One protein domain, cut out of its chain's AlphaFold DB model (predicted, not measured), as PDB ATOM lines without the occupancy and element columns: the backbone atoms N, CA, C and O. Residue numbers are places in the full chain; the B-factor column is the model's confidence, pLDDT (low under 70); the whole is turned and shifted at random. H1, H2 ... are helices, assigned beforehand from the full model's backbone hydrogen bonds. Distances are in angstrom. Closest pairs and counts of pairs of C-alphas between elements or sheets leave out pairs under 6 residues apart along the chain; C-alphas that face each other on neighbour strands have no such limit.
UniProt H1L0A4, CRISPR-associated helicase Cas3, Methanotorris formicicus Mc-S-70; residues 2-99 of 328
ATOM      1  N   LEU A   2      37.264  36.984  -5.017       81.25
ATOM      2  CA  LEU A   2      37.282  36.015  -3.909       81.25
ATOM      3  C   LEU A   2      36.225  34.904  -4.026       81.25
ATOM      4  O   LEU A   2      36.536  33.731  -3.866       81.25
ATOM      5  N   THR A   3      34.991  35.256  -4.402       81.38
ATOM      6  CA  THR A   3      33.928  34.276  -4.680       81.38
ATOM      7  C   THR A   3      34.324  33.282  -5.771       81.38
ATOM      8  O   THR A   3      34.029  32.100  -5.640       81.38
ATOM      9  N   ASN A   4      35.006  33.737  -6.830       81.81
ATOM     10  CA  ASN A   4      35.427  32.854  -7.917       81.81
ATOM     11  C   ASN A   4      36.484  31.857  -7.430       81.81
ATOM     12  O   ASN A   4      36.347  30.661  -7.662       81.81
ATOM     13  N   TYR A   5      37.470  32.342  -6.668       85.88
ATOM     14  CA  TYR A   5      38.477  31.502  -6.024       85.88
ATOM     15  C   TYR A   5      37.839  30.437  -5.116       85.88
ATOM     16  O   TYR A   5      38.135  29.254  -5.249       85.88
ATOM     17  N   ILE A   6      36.903  30.827  -4.242       88.38
ATOM     18  CA  ILE A   6      36.235  29.890  -3.320       88.38
ATOM     19  C   ILE A   6      35.454  28.818  -4.093       88.38
ATOM     20  O   ILE A   6      35.514  27.640  -3.743       88.38
ATOM     21  N   ILE A   7      34.740  29.203  -5.157       86.94
ATOM     22  CA  ILE A   7      34.005  28.255  -6.007       86.94
ATOM     23  C   ILE A   7      34.978  27.302  -6.714       86.94
ATOM     24  O   ILE A   7      34.738  26.094  -6.703       86.94
ATOM     25  N   ARG A   8      36.088  27.812  -7.267       85.94
ATOM     26  CA  ARG A   8      37.144  27.006  -7.903       85.94
ATOM     27  C   ARG A   8      37.659  25.931  -6.951       85.94
ATOM     28  O   ARG A   8      37.656  24.747  -7.283       85.94
ATOM     29  N   GLU A   9      38.044  26.333  -5.744       88.56
ATOM     30  CA  GLU A   9      38.565  25.418  -4.727       88.56
ATOM     31  C   GLU A   9      37.495  24.439  -4.229       88.56
ATOM     32  O   GLU A   9      37.792  23.272  -3.975       88.56
ATOM     33  N   TYR A  10      36.230  24.861  -4.151       89.62
ATOM     34  CA  TYR A  10      35.129  23.980  -3.764       89.62
ATOM     35  C   TYR A  10      34.939  22.868  -4.794       89.62
ATOM     36  O   TYR A  10      34.846  21.695  -4.431       89.62
ATOM     37  N   LEU A  11      34.917  23.218  -6.078       87.81
ATOM     38  CA  LEU A  11      34.749  22.250  -7.157       87.81
ATOM     39  C   LEU A  11      35.938  21.293  -7.245       87.81
ATOM     40  O   LEU A  11      35.723  20.081  -7.298       87.81
ATOM     41  N   LYS A  12      37.174  21.806  -7.141       86.25
ATOM     42  CA  LYS A  12      38.394  20.984  -7.072       86.25
ATOM     43  C   LYS A  12      38.349  19.992  -5.908       86.25
ATOM     44  O   LYS A  12      38.565  18.800  -6.120       86.25
ATOM     45  N   ASN A  13      38.003  20.451  -4.703       88.94
ATOM     46  CA  ASN A  13      37.919  19.597  -3.511       88.94
ATOM     47  C   ASN A  13      36.847  18.503  -3.627       88.94
ATOM     48  O   ASN A  13      36.983  17.445  -3.017       88.94
ATOM     49  N   ASN A  14      35.799  18.741  -4.417       87.81
ATOM     50  CA  ASN A  14      34.734  17.772  -4.676       87.81
ATOM     51  C   ASN A  14      34.958  16.945  -5.957       87.81
ATOM     52  O   ASN A  14      34.089  16.157  -6.327       87.81
ATOM     53  N   GLY A  15      36.097  17.104  -6.643       86.31
ATOM     54  CA  GLY A  15      36.401  16.390  -7.887       86.31
ATOM     55  C   GLY A  15      35.456  16.731  -9.045       86.31
ATOM     56  O   GLY A  15      35.267  15.917  -9.947       86.31
ATOM     57  N   ILE A  16      34.828  17.909  -9.010       83.12
ATOM     58  CA  ILE A  16      33.908  18.376 -10.046       83.12
ATOM     59  C   ILE A  16      34.719  19.180 -11.058       83.12
ATOM     60  O   ILE A  16      35.192  20.270 -10.743       83.12
ATOM     61  N   ASN A  17      34.854  18.658 -12.277       75.00
ATOM     62  CA  ASN A  17      35.417  19.428 -13.380       75.00
ATOM     63  C   ASN A  17      34.308  20.259 -14.038       75.00
ATOM     64  O   ASN A  17      33.287  19.704 -14.450       75.00
ATOM     65  N   ASN A  18      34.473  21.578 -14.087       71.75
ATOM     66  CA  ASN A  18      33.500  22.482 -14.688       71.75
ATOM     67  C   ASN A  18      34.222  23.705 -15.241       71.75
ATOM     68  O   ASN A  18      34.629  24.560 -14.465       71.75
ATOM     69  N   ASP A  19      34.302  23.807 -16.561       68.19
ATOM     70  CA  ASP A  19      34.998  24.900 -17.249       68.19
ATOM     71  C   ASP A  19      34.226  26.236 -17.194       68.19
ATOM     72  O   ASP A  19      34.714  27.264 -17.644       68.19
ATOM     73  N   TYR A  20      33.020  26.242 -16.615       70.81
ATOM     74  CA  TYR A  20      32.131  27.403 -16.529       70.81
ATOM     75  C   TYR A  20      31.818  27.824 -15.088       70.81
ATOM     76  O   TYR A  20      30.839  28.536 -14.848       70.81
ATOM     77  N   TYR A  21      32.600  27.392 -14.092       75.56
ATOM     78  CA  TYR A  21      32.360  27.740 -12.680       75.56
ATOM     79  C   TYR A  21      32.363  29.257 -12.428       75.56
ATOM     80  O   TYR A  21      31.631  29.789 -11.590       75.56
ATOM     81  N   GLN A  22      33.130  29.953 -13.249       75.44
ATOM     82  CA  GLN A  22      33.205  31.385 -13.437       75.44
ATOM     83  C   GLN A  22      31.838  32.071 -13.551       75.44
ATOM     84  O   GLN A  22      31.625  33.129 -12.950       75.44
ATOM     85  N   LEU A  23      30.873  31.446 -14.238       74.06
ATOM     86  CA  LEU A  23      29.508  31.962 -14.391       74.06
ATOM     87  C   LEU A  23      28.816  32.214 -13.056       74.06
ATOM     88  O   LEU A  23      28.078  33.190 -12.906       74.06
ATOM     89  N   PHE A  24      29.050  31.349 -12.071       76.56
ATOM     90  CA  PHE A  24      28.456  31.498 -10.749       76.56
ATOM     91  C   PHE A  24      28.980  32.753 -10.055       76.56
ATOM     92  O   PHE A  24      28.201  33.493  -9.453       76.56
ATOM     93  N   SER A  25      30.276  33.044 -10.194       75.25
ATOM     94  CA  SER A  25      30.869  34.256  -9.628       75.25
ATOM     95  C   SER A  25      30.250  35.531 -10.222       75.25
ATOM     96  O   SER A  25      30.017  36.500  -9.497       75.25
ATOM     97  N   LEU A  26      29.880  35.503 -11.508       74.38
ATOM     98  CA  LEU A  26      29.168  36.599 -12.173       74.38
ATOM     99  C   LEU A  26      27.743  36.750 -11.692       74.38
ATOM    100  O   LEU A  26      27.278  37.872 -11.489       74.38
ATOM    101  N   CYS A  27      27.065  35.628 -11.465       78.62
ATOM    102  CA  CYS A  27      25.735  35.658 -10.884       78.62
ATOM    103  C   CYS A  27      25.772  36.359  -9.521       78.62
ATOM    104  O   CYS A  27      24.986  37.274  -9.286       78.62
ATOM    105  N   VAL A  28      26.740  36.004  -8.667       77.88
ATOM    106  CA  VAL A  28      26.933  36.633  -7.351       77.88
ATOM    107  C   VAL A  28      27.324  38.106  -7.469       77.88
ATOM    108  O   VAL A  28      26.846  38.921  -6.691       77.88
ATOM    109  N   LYS A  29      28.133  38.513  -8.448       75.62
ATOM    110  CA  LYS A  29      28.448  39.940  -8.634       75.62
ATOM    111  C   LYS A  29      27.206  40.767  -8.995       75.62
ATOM    112  O   LYS A  29      27.013  41.855  -8.459       75.62
ATOM    113  N   ASN A  30      26.358  40.237  -9.876       73.00
ATOM    114  CA  ASN A  30      25.294  41.008 -10.520       73.00
ATOM    115  C   ASN A  30      23.907  40.849  -9.872       73.00
ATOM    116  O   ASN A  30      22.965  41.514 -10.289       73.00
ATOM    117  N   HIS A  31      23.723  39.972  -8.877       73.69
ATOM    118  CA  HIS A  31      22.380  39.638  -8.366       73.69
ATOM    119  C   HIS A  31      21.606  40.818  -7.740       73.69
ATOM    120  O   HIS A  31      20.370  40.813  -7.740       73.69
ATOM    121  N   HIS A  32      22.304  41.857  -7.266       66.69
ATOM    122  CA  HIS A  32      21.696  43.089  -6.744       66.69
ATOM    123  C   HIS A  32      21.480  44.187  -7.802       66.69
ATOM    124  O   HIS A  32      20.767  45.158  -7.538       66.69
ATOM    125  N   SER A  33      22.058  44.050  -8.995       64.62
ATOM    126  CA  SER A  33      21.912  44.980 -10.119       64.62
ATOM    127  C   SER A  33      21.047  44.367 -11.229       64.62
ATOM    128  O   SER A  33      20.617  43.216 -11.154       64.62
ATOM    129  N   PHE A  34      20.712  45.155 -12.255       60.88
ATOM    130  CA  PHE A  34      20.207  44.584 -13.505       60.88
ATOM    131  C   PHE A  34      21.358  43.904 -14.244       60.88
ATOM    132  O   PHE A  34      22.502  44.334 -14.104       60.88
ATOM    133  N   ILE A  35      21.052  42.901 -15.072       58.22
ATOM    134  CA  ILE A  35      22.044  42.344 -15.996       58.22
ATOM    135  C   ILE A  35      22.359  43.432 -17.032       58.22
ATOM    136  O   ILE A  35      21.688  43.565 -18.058       58.22
ATOM    137  N   ASN A  36      23.342  44.270 -16.726       57.03
ATOM    138  CA  ASN A  36      24.009  45.092 -17.718       57.03
ATOM    139  C   ASN A  36      25.001  44.217 -18.477       57.03
ATOM    140  O   ASN A  36      25.245  43.076 -18.089       57.03
ATOM    141  N   ASN A  37      25.503  44.742 -19.593       55.25
ATOM    142  CA  ASN A  37      26.426  44.041 -20.469       55.25
ATOM    143  C   ASN A  37      27.556  43.395 -19.637       55.25
ATOM    144  O   ASN A  37      28.394  44.155 -19.148       55.25
ATOM    145  N   PRO A  38      27.577  42.056 -19.435       52.12
ATOM    146  CA  PRO A  38      28.522  41.425 -18.511       52.12
ATOM    147  C   PRO A  38      29.965  41.807 -18.867       52.12
ATOM    148  O   PRO A  38      30.764  42.061 -17.976       52.12
ATOM    149  N   ILE A  39      30.204  42.009 -20.167       46.97
ATOM    150  CA  ILE A  39      31.400  42.527 -20.844       46.97
ATOM    151  C   ILE A  39      32.010  43.770 -20.178       46.97
ATOM    152  O   ILE A  39      33.213  43.832 -19.939       46.97
ATOM    153  N   HIS A  40      31.204  44.794 -19.879       50.47
ATOM    154  CA  HIS A  40      31.738  46.073 -19.392       50.47
ATOM    155  C   HIS A  40      32.124  46.041 -17.916       50.47
ATOM    156  O   HIS A  40      32.938  46.855 -17.487       50.47
ATOM    157  N   ASP A  41      31.575  45.097 -17.152       52.09
ATOM    158  CA  ASP A  41      31.904  44.940 -15.742       52.09
ATOM    159  C   ASP A  41      33.221  44.167 -15.538       52.09
ATOM    160  O   ASP A  41      33.707  44.111 -14.403       52.09
ATOM    161  N   PHE A  42      33.790  43.566 -16.591       53.47
ATOM    162  CA  PHE A  42      35.020  42.769 -16.531       53.47
ATOM    163  C   PHE A  42      36.305  43.552 -16.727       53.47
ATOM    164  O   PHE A  42      37.285  43.199 -16.092       53.47
ATOM    165  N   TYR A  43      36.303  44.622 -17.523       54.84
ATOM    166  CA  TYR A  43      37.515  45.399 -17.788       54.84
ATOM    167  C   TYR A  43      38.005  46.109 -16.512       54.84
ATOM    168  O   TYR A  43      37.663  47.263 -16.241       54.84
ATOM    169  N   ILE A  44      38.838  45.425 -15.721       54.59
ATOM    170  CA  ILE A  44      39.581  45.991 -14.587       54.59
ATOM    171  C   ILE A  44      41.007  46.322 -15.038       54.59
ATOM    172  O   ILE A  44      41.986  46.130 -14.327       54.59
ATOM    173  N   GLU A  45      41.142  46.933 -16.211       53.22
ATOM    174  CA  GLU A  45      42.433  47.451 -16.669       53.22
ATOM    175  C   GLU A  45      42.940  48.636 -15.830       53.22
ATOM    176  O   GLU A  45      44.027  49.151 -16.079       53.22
ATOM    177  N   LYS A  46      42.172  49.121 -14.840       54.16
ATOM    178  CA  LYS A  46      42.454  50.431 -14.249       54.16
ATOM    179  C   LYS A  46      43.102  50.523 -12.883       54.16
ATOM    180  O   LYS A  46      43.489  51.647 -12.626       54.16
ATOM    181  N   ASN A  47      43.286  49.478 -12.060       69.44
ATOM    182  CA  ASN A  47      44.156  49.565 -10.858       69.44
ATOM    183  C   ASN A  47      44.339  48.208 -10.127       69.44
ATOM    184  O   ASN A  47      43.695  47.963  -9.105       69.44
ATOM    185  N   GLN A  48      45.248  47.343 -10.593       76.56
ATOM    186  CA  GLN A  48      45.652  46.144  -9.830       76.56
ATOM    187  C   GLN A  48      46.222  46.502  -8.447       76.56
ATOM    188  O   GLN A  48      45.973  45.783  -7.482       76.56
ATOM    189  N   ASP A  49      46.903  47.644  -8.332       81.31
ATOM    190  CA  ASP A  49      47.442  48.137  -7.062       81.31
ATOM    191  C   ASP A  49      46.336  48.392  -6.027       81.31
ATOM    192  O   ASP A  49      46.445  47.943  -4.891       81.31
ATOM    193  N   ILE A  50      45.219  49.015  -6.428       82.31
ATOM    194  CA  ILE A  50      44.071  49.239  -5.530       82.31
ATOM    195  C   ILE A  50      43.436  47.910  -5.116       82.31
ATOM    196  O   ILE A  50      43.045  47.746  -3.963       82.31
ATOM    197  N   LEU A  51      43.311  46.955  -6.038       81.75
ATOM    198  CA  LEU A  51      42.762  45.637  -5.713       81.75
ATOM    199  C   LEU A  51      43.651  44.882  -4.725       81.75
ATOM    200  O   LEU A  51      43.134  44.214  -3.830       81.75
ATOM    201  N   LYS A  52      44.969  45.017  -4.866       86.62
ATOM    202  CA  LYS A  52      45.930  44.449  -3.929       86.62
ATOM    203  C   LYS A  52      45.829  45.114  -2.561       86.62
ATOM    204  O   LYS A  52      45.711  44.407  -1.570       86.62
ATOM    205  N   GLU A  53      45.767  46.445  -2.500       87.31
ATOM    206  CA  GLU A  53      45.533  47.175  -1.244       87.31
ATOM    207  C   GLU A  53      44.228  46.738  -0.561       87.31
ATOM    208  O   GLU A  53      44.188  46.549   0.653       87.31
ATOM    209  N   GLN A  54      43.157  46.542  -1.335       86.50
ATOM    210  CA  GLN A  54      41.883  46.039  -0.821       86.50
ATOM    211  C   GLN A  54      41.997  44.610  -0.297       86.50
ATOM    212  O   GLN A  54      41.427  44.316   0.750       86.50
ATOM    213  N   PHE A  55      42.710  43.735  -1.010       87.25
ATOM    214  CA  PHE A  55      42.949  42.361  -0.583       87.25
ATOM    215  C   PHE A  55      43.767  42.308   0.709       87.25
ATOM    216  O   PHE A  55      43.364  41.636   1.654       87.25
ATOM    217  N   ASP A  56      44.854  43.075   0.781       88.81
ATOM    218  CA  ASP A  56      45.729  43.156   1.952       88.81
ATOM    219  C   ASP A  56      44.997  43.740   3.179       88.81
ATOM    220  O   ASP A  56      45.353  43.450   4.322       88.81
ATOM    221  N   ALA A  57      43.944  44.537   2.963       91.31
ATOM    222  CA  ALA A  57      43.080  45.061   4.020       91.31
ATOM    223  C   ALA A  57      42.011  44.063   4.516       91.31
ATOM    224  O   ALA A  57      41.338  44.342   5.516       91.31
ATOM    225  N   LEU A  58      41.813  42.921   3.845       89.56
ATOM    226  CA  LEU A  58      40.847  41.910   4.274       89.56
ATOM    227  C   LEU A  58      41.334  41.186   5.531       89.56
ATOM    228  O   LEU A  58      42.474  40.738   5.630       89.56
ATOM    229  N   ASN A  59      40.420  40.968   6.476       92.00
ATOM    230  CA  ASN A  59      40.671  40.067   7.593       92.00
ATOM    231  C   ASN A  59      40.436  38.616   7.139       92.00
ATOM    232  O   ASN A  59      39.325  38.094   7.248       92.00
ATOM    233  N   ILE A  60      41.480  37.991   6.592       90.19
ATOM    234  CA  ILE A  60      41.421  36.622   6.060       90.19
ATOM    235  C   ILE A  60      41.037  35.607   7.141       90.19
ATOM    236  O   ILE A  60      40.244  34.717   6.856       90.19
ATOM    237  N   ASP A  61      41.509  35.769   8.379       91.50
ATOM    238  CA  ASP A  61      41.163  34.867   9.486       91.50
ATOM    239  C   ASP A  61      39.661  34.898   9.787       91.50
ATOM    240  O   ASP A  61      39.025  33.856   9.935       91.50
ATOM    241  N   PHE A  62      39.068  36.095   9.816       92.75
ATOM    242  CA  PHE A  62      37.628  36.257   9.999       92.75
ATOM    243  C   PHE A  62      36.830  35.626   8.852       92.75
ATOM    244  O   PHE A  62      35.862  34.907   9.095       92.75
ATOM    245  N   ILE A  63      37.243  35.868   7.603       91.44
ATOM    246  CA  ILE A  63      36.572  35.291   6.430       91.44
ATOM    247  C   ILE A  63      36.693  33.763   6.446       91.44
ATOM    248  O   ILE A  63      35.700  33.076   6.225       91.44
ATOM    249  N   ASN A  64      37.875  33.224   6.751       94.25
ATOM    250  CA  ASN A  64      38.098  31.786   6.863       94.25
ATOM    251  C   ASN A  64      37.247  31.158   7.966       94.25
ATOM    252  O   ASN A  64      36.681  30.097   7.728       94.25
ATOM    253  N   GLY A  65      37.056  31.839   9.101       94.56
ATOM    254  CA  GLY A  65      36.113  31.401  10.133       94.56
ATOM    255  C   GLY A  65      34.689  31.227   9.591       94.56
ATOM    256  O   GLY A  65      34.086  30.173   9.777       94.56
ATOM    257  N   ILE A  66      34.180  32.207   8.833       93.25
ATOM    258  CA  ILE A  66      32.854  32.109   8.190       93.25
ATOM    259  C   ILE A  66      32.809  30.954   7.179       93.25
ATOM    260  O   ILE A  66      31.816  30.226   7.110       93.25
ATOM    261  N   LEU A  67      33.855  30.788   6.363       93.38
ATOM    262  CA  LEU A  67      33.906  29.731   5.349       93.38
ATOM    263  C   LEU A  67      33.891  28.343   5.999       93.38
ATOM    264  O   LEU A  67      33.116  27.486   5.574       93.38
ATOM    265  N   GLU A  68      34.671  28.141   7.059       93.88
ATOM    266  CA  GLU A  68      34.708  26.889   7.818       93.88
ATOM    267  C   GLU A  68      33.355  26.567   8.461       93.88
ATOM    268  O   GLU A  68      32.865  25.447   8.312       93.88
ATOM    269  N   GLU A  69      32.702  27.551   9.094       94.69
ATOM    270  CA  GLU A  69      31.359  27.395   9.676       94.69
ATOM    271  C   GLU A  69      30.316  26.920   8.649       94.69
ATOM    272  O   GLU A  69      29.364  26.220   8.999       94.69
ATOM    273  N   ASN A  70      30.515  27.255   7.371       90.25
ATOM    274  CA  ASN A  70      29.626  26.900   6.265       90.25
ATOM    275  C   ASN A  70      30.125  25.709   5.423       90.25
ATOM    276  O   ASN A  70      29.548  25.421   4.375       90.25
ATOM    277  N   ASN A  71      31.157  24.982   5.872       91.81
ATOM    278  CA  ASN A  71      31.788  23.869   5.144       91.81
ATOM    279  C   ASN A  71      32.304  24.253   3.740       91.81
ATOM    280  O   ASN A  71      32.229  23.462   2.795       91.81
ATOM    281  N   LEU A  72      32.816  25.475   3.593       91.56
ATOM    282  CA  LEU A  72      33.430  25.979   2.366       91.56
ATOM    283  C   LEU A  72      34.967  25.970   2.472       91.56
ATOM    284  O   LEU A  72      35.515  26.075   3.570       91.56
ATOM    285  N   PRO A  73      35.694  25.855   1.344       91.12
ATOM    286  CA  PRO A  73      37.147  25.954   1.332       91.12
ATOM    287  C   PRO A  73      37.617  27.317   1.827       91.12
ATOM    288  O   PRO A  73      37.145  28.353   1.366       91.12
ATOM    289  N   THR A  74      38.598  27.299   2.721       91.19
ATOM    290  CA  THR A  74      39.295  28.489   3.217       91.19
ATOM    291  C   THR A  74      40.206  29.090   2.150       91.19
ATOM    292  O   THR A  74      40.795  28.366   1.344       91.19
ATOM    293  N   ILE A  75      40.428  30.394   2.225       88.88
ATOM    294  CA  ILE A  75      41.395  31.126   1.412       88.88
ATOM    295  C   ILE A  75      42.802  30.799   1.919       88.88
ATOM    296  O   ILE A  75      43.169  31.181   3.031       88.88
ATOM    297  N   LYS A  76      43.564  30.052   1.112       83.31
ATOM    298  CA  LYS A  76      44.961  29.668   1.399       83.31
ATOM    299  C   LYS A  76      45.972  30.300   0.441       83.31
ATOM    300  O   LYS A  76      47.165  30.254   0.727       83.31
ATOM    301  N   GLY A  77      45.493  30.822  -0.687       76.06
ATOM    302  CA  GLY A  77      46.307  31.481  -1.700       76.06
ATOM    303  C   GLY A  77      46.587  32.947  -1.392       76.06
ATOM    304  O   GLY A  77      45.952  33.544  -0.516       76.06
ATOM    305  N   ASP A  78      47.533  33.521  -2.123       84.38
ATOM    306  CA  ASP A  78      47.844  34.946  -2.076       84.38
ATOM    307  C   ASP A  78      47.046  35.741  -3.130       84.38
ATOM    308  O   ASP A  78      46.185  35.212  -3.841       84.38
ATOM    309  N   PHE A  79      47.301  37.050  -3.226       84.75
ATOM    310  CA  PHE A  79      46.640  37.895  -4.223       84.75
ATOM    311  C   PHE A  79      46.871  37.402  -5.665       84.75
ATOM    312  O   PHE A  79      45.995  37.580  -6.508       84.75
ATOM    313  N   SER A  80      48.012  36.761  -5.948       85.38
ATOM    314  CA  SER A  80      48.338  36.217  -7.271       85.38
ATOM    315  C   SER A  80      47.413  35.054  -7.633       85.38
ATOM    316  O   SER A  80      46.867  35.047  -8.732       85.38
ATOM    317  N   ASP A  81      47.144  34.136  -6.700       83.12
ATOM    318  CA  ASP A  81      46.218  33.017  -6.940       83.12
ATOM    319  C   ASP A  81      44.791  33.500  -7.258       83.12
ATOM    320  O   ASP A  81      44.053  32.898  -8.043       83.12
ATOM    321  N   ILE A  82      44.380  34.607  -6.635       81.19
ATOM    322  CA  ILE A  82      43.070  35.227  -6.858       81.19
ATOM    323  C   ILE A  82      43.032  35.973  -8.193       81.19
ATOM    324  O   ILE A  82      41.997  35.965  -8.866       81.19
ATOM    325  N   LEU A  83      44.140  36.615  -8.563       81.38
ATOM    326  CA  LEU A  83      44.288  37.310  -9.835       81.38
ATOM    327  C   LEU A  83      44.296  36.320 -11.008       81.38
ATOM    328  O   LEU A  83      43.649  36.577 -12.014       81.38
ATOM    329  N   GLU A  84      44.929  35.156 -10.857       81.44
ATOM    330  CA  GLU A  84      44.894  34.076 -11.850       81.44
ATOM    331  C   GLU A  84      43.454  33.619 -12.134       81.44
ATOM    332  O   GLU A  84      43.029  33.617 -13.287       81.44
ATOM    333  N   CYS A  85      42.653  33.357 -11.088       75.94
ATOM    334  CA  CYS A  85      41.224  33.030 -11.237       75.94
ATOM    335  C   CYS A  85      40.437  34.106 -12.001       75.94
ATOM    336  O   CYS A  85      39.339  33.846 -12.493       75.94
ATOM    337  N   PHE A  86      40.903  35.352 -11.951       74.19
ATOM    338  CA  PHE A  86      40.268  36.470 -12.627       74.19
ATOM    339  C   PHE A  86      40.714  36.589 -14.084       74.19
ATOM    340  O   PHE A  86      39.878  36.860 -14.934       74.19
ATOM    341  N   ASN A  87      41.974  36.310 -14.393       76.00
ATOM    342  CA  ASN A  87      42.430  36.253 -15.780       76.00
ATOM    343  C   ASN A  87      41.739  35.102 -16.533       76.00
ATOM    344  O   ASN A  87      41.224  35.319 -17.620       76.00
ATOM    345  N   GLU A  88      41.572  33.931 -15.899       75.38
ATOM    346  CA  GLU A  88      40.790  32.815 -16.470       75.38
ATOM    347  C   GLU A  88      39.341  33.222 -16.827       75.38
ATOM    348  O   GLU A  88      38.733  32.679 -17.746       75.38
ATOM    349  N   LEU A  89      38.748  34.155 -16.067       71.44
ATOM    350  CA  LEU A  89      37.412  34.699 -16.341       71.44
ATOM    351  C   LEU A  89      37.398  35.584 -17.597       71.44
ATOM    352  O   LEU A  89      36.416  35.539 -18.340       71.44
ATOM    353  N   GLU A  90      38.432  36.408 -17.785       71.56
ATOM    354  CA  GLU A  90      38.601  37.259 -18.970       71.56
ATOM    355  C   GLU A  90      38.867  36.405 -20.216       71.56
ATOM    356  O   GLU A  90      38.223  36.624 -21.237       71.56
ATOM    357  N   ASP A  91      39.694  35.361 -20.101       74.19
ATOM    358  CA  ASP A  91      40.004  34.444 -21.203       74.19
ATOM    359  C   ASP A  91      38.741  33.749 -21.745       74.19
ATOM    360  O   ASP A  91      38.490  33.769 -22.947       74.19
ATOM    361  N   ILE A  92      37.883  33.207 -20.867       72.00
ATOM    362  CA  ILE A  92      36.601  32.594 -21.277       72.00
ATOM    363  C   ILE A  92      35.715  33.610 -22.000       72.00
ATOM    364  O   ILE A  92      34.972  33.263 -22.918       72.00
ATOM    365  N   TYR A  93      35.736  34.864 -21.555       70.12
ATOM    366  CA  TYR A  93      34.936  35.908 -22.166       70.12
ATOM    367  C   TYR A  93      35.427  36.242 -23.583       70.12
ATOM    368  O   TYR A  93      34.614  36.295 -24.510       70.12
ATOM    369  N   ASP A  94      36.738  36.415 -23.749       70.88
ATOM    370  CA  ASP A  94      37.360  36.665 -25.047       70.88
ATOM    371  C   ASP A  94      37.140  35.477 -25.992       70.88
ATOM    372  O   ASP A  94      36.743  35.672 -27.140       70.88
ATOM    373  N   GLU A  95      37.290  34.239 -25.507       71.25
ATOM    374  CA  GLU A  95      36.948  33.029 -26.263       71.25
ATOM    375  C   GLU A  95      35.488  33.078 -26.728       71.25
ATOM    376  O   GLU A  95      35.209  32.991 -27.926       71.25
ATOM    377  N   LEU A  96      34.547  33.336 -25.814       68.94
ATOM    378  CA  LEU A  96      33.124  33.432 -26.137       68.94
ATOM    379  C   LEU A  96      32.790  34.511 -27.167       68.94
ATOM    380  O   LEU A  96      31.750  34.391 -27.807       68.94
ATOM    381  N   GLU A  97      33.602  35.552 -27.360       69.00
ATOM    382  CA  GLU A  97      33.378  36.537 -28.425       69.00
ATOM    383  C   GLU A  97      33.561  35.904 -29.818       69.00
ATOM    384  O   GLU A  97      32.745  36.130 -30.726       69.00
ATOM    385  N   TYR A  98      34.559  35.031 -29.962       71.50
ATOM    386  CA  TYR A  98      34.947  34.390 -31.224       71.50
ATOM    387  C   TYR A  98      34.343  32.993 -31.443       71.50
ATOM    388  O   TYR A  98      34.453  32.450 -32.541       71.50
ATOM    389  N   GLU A  99      33.668  32.439 -30.438       73.19
ATOM    390  CA  GLU A  99      33.054  31.108 -30.477       73.19
ATOM    391  C   GLU A  99      31.797  31.000 -31.357       73.19
ATOM    392  O   GLU A  99      31.159  31.995 -31.735       73.19
TER     393      GLU A  99
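Overview. This is residues 2 to 99 of the 328 residues of the protein "CRISPR-associated helicase Cas3" of Methanotorris formicicus Mc-S-70 (UniProt H1L0A4). The long helix H6 runs along one side of a loosely joined set of helices, and H1 starts beside the first half of H6 and runs away from it about perpendicular, like the stem of a T. H2 folds back on H1 as a short helical hairpin, and from there the chain goes round in a wide arc through H3, H4 and H5 before returning to H6, with few contacts between the arc and the rest. H5 and the last turn of H6 lie at opposite ends of the longest axis. The printed part has 98 residues, with six named helices in the order H1 to H6 and no named strand, and its class is all helix. By its radius of gyration of the C-alphas, 14.2 A, the whole is compact, and the C-alphas span 40 by 33 by 26 A.

Arrangement. H1, residues 2 to 13, touches H2, residues 22 to 30, with its residues 3 to 7 alone; the closest C-alphas, those of Asn 4 and Ser 25, are 5.1 A apart. The two form a helical hairpin, opposite ways at a shallow tilt of 32 degrees, only just short of steep. With residues 2 to 5 alone H1 touches residues 81 to 86 of H6, residues 79 to 98, about perpendicular at 89 degrees; the closest C-alphas are those of Tyr 5 and Ile 82, 6.0 A. H2 is close to H6 but not clearly touching, the closest C-alphas being Gln 22 and Leu 89 at 6.1 A. H3, residues 38 to 41, is close but not clearly touching to H6, with the C-alphas of Ile 39 and Tyr 93 closest at 7.6 A. H4, residues 48 to 56, is close but not clearly touching to H6, with the C-alphas of Lys 52 and Phe 79 closest at 6.6 A. H5, residues 60 to 69, is apart from the other five helices. Every O i to N i+4 pair is within hydrogen-bond range in H1, H2, H4 and H5, and 14 of 16 are in H6; H3 is too short for such a pair.

Along the chain. H1 begins at C-alpha 2, (37.282, 36.015, -3.909), and is 16.4 A long. H2 measures 12.8 A, H3 5.6 A, H4 12.2 A and H5 14.1 A from first to last C-alpha; H5 begins at C-alpha 60, (41.421, 36.622, 6.060). H6 is 29.6 A long and ends at C-alpha 98, (34.947, 34.390, -31.224).

Size, cuts and confidence. The two C-alphas farthest apart are those of Glu 69 and Tyr 98, 41.6 A. The printed part has no cut. The link from H4 to H5 is tight, the other four are short, and none is long. The mean pLDDT of the printed part is 78.0, and it is under 70 at residue 19, residues 32 to 47 and residues 96 to 97.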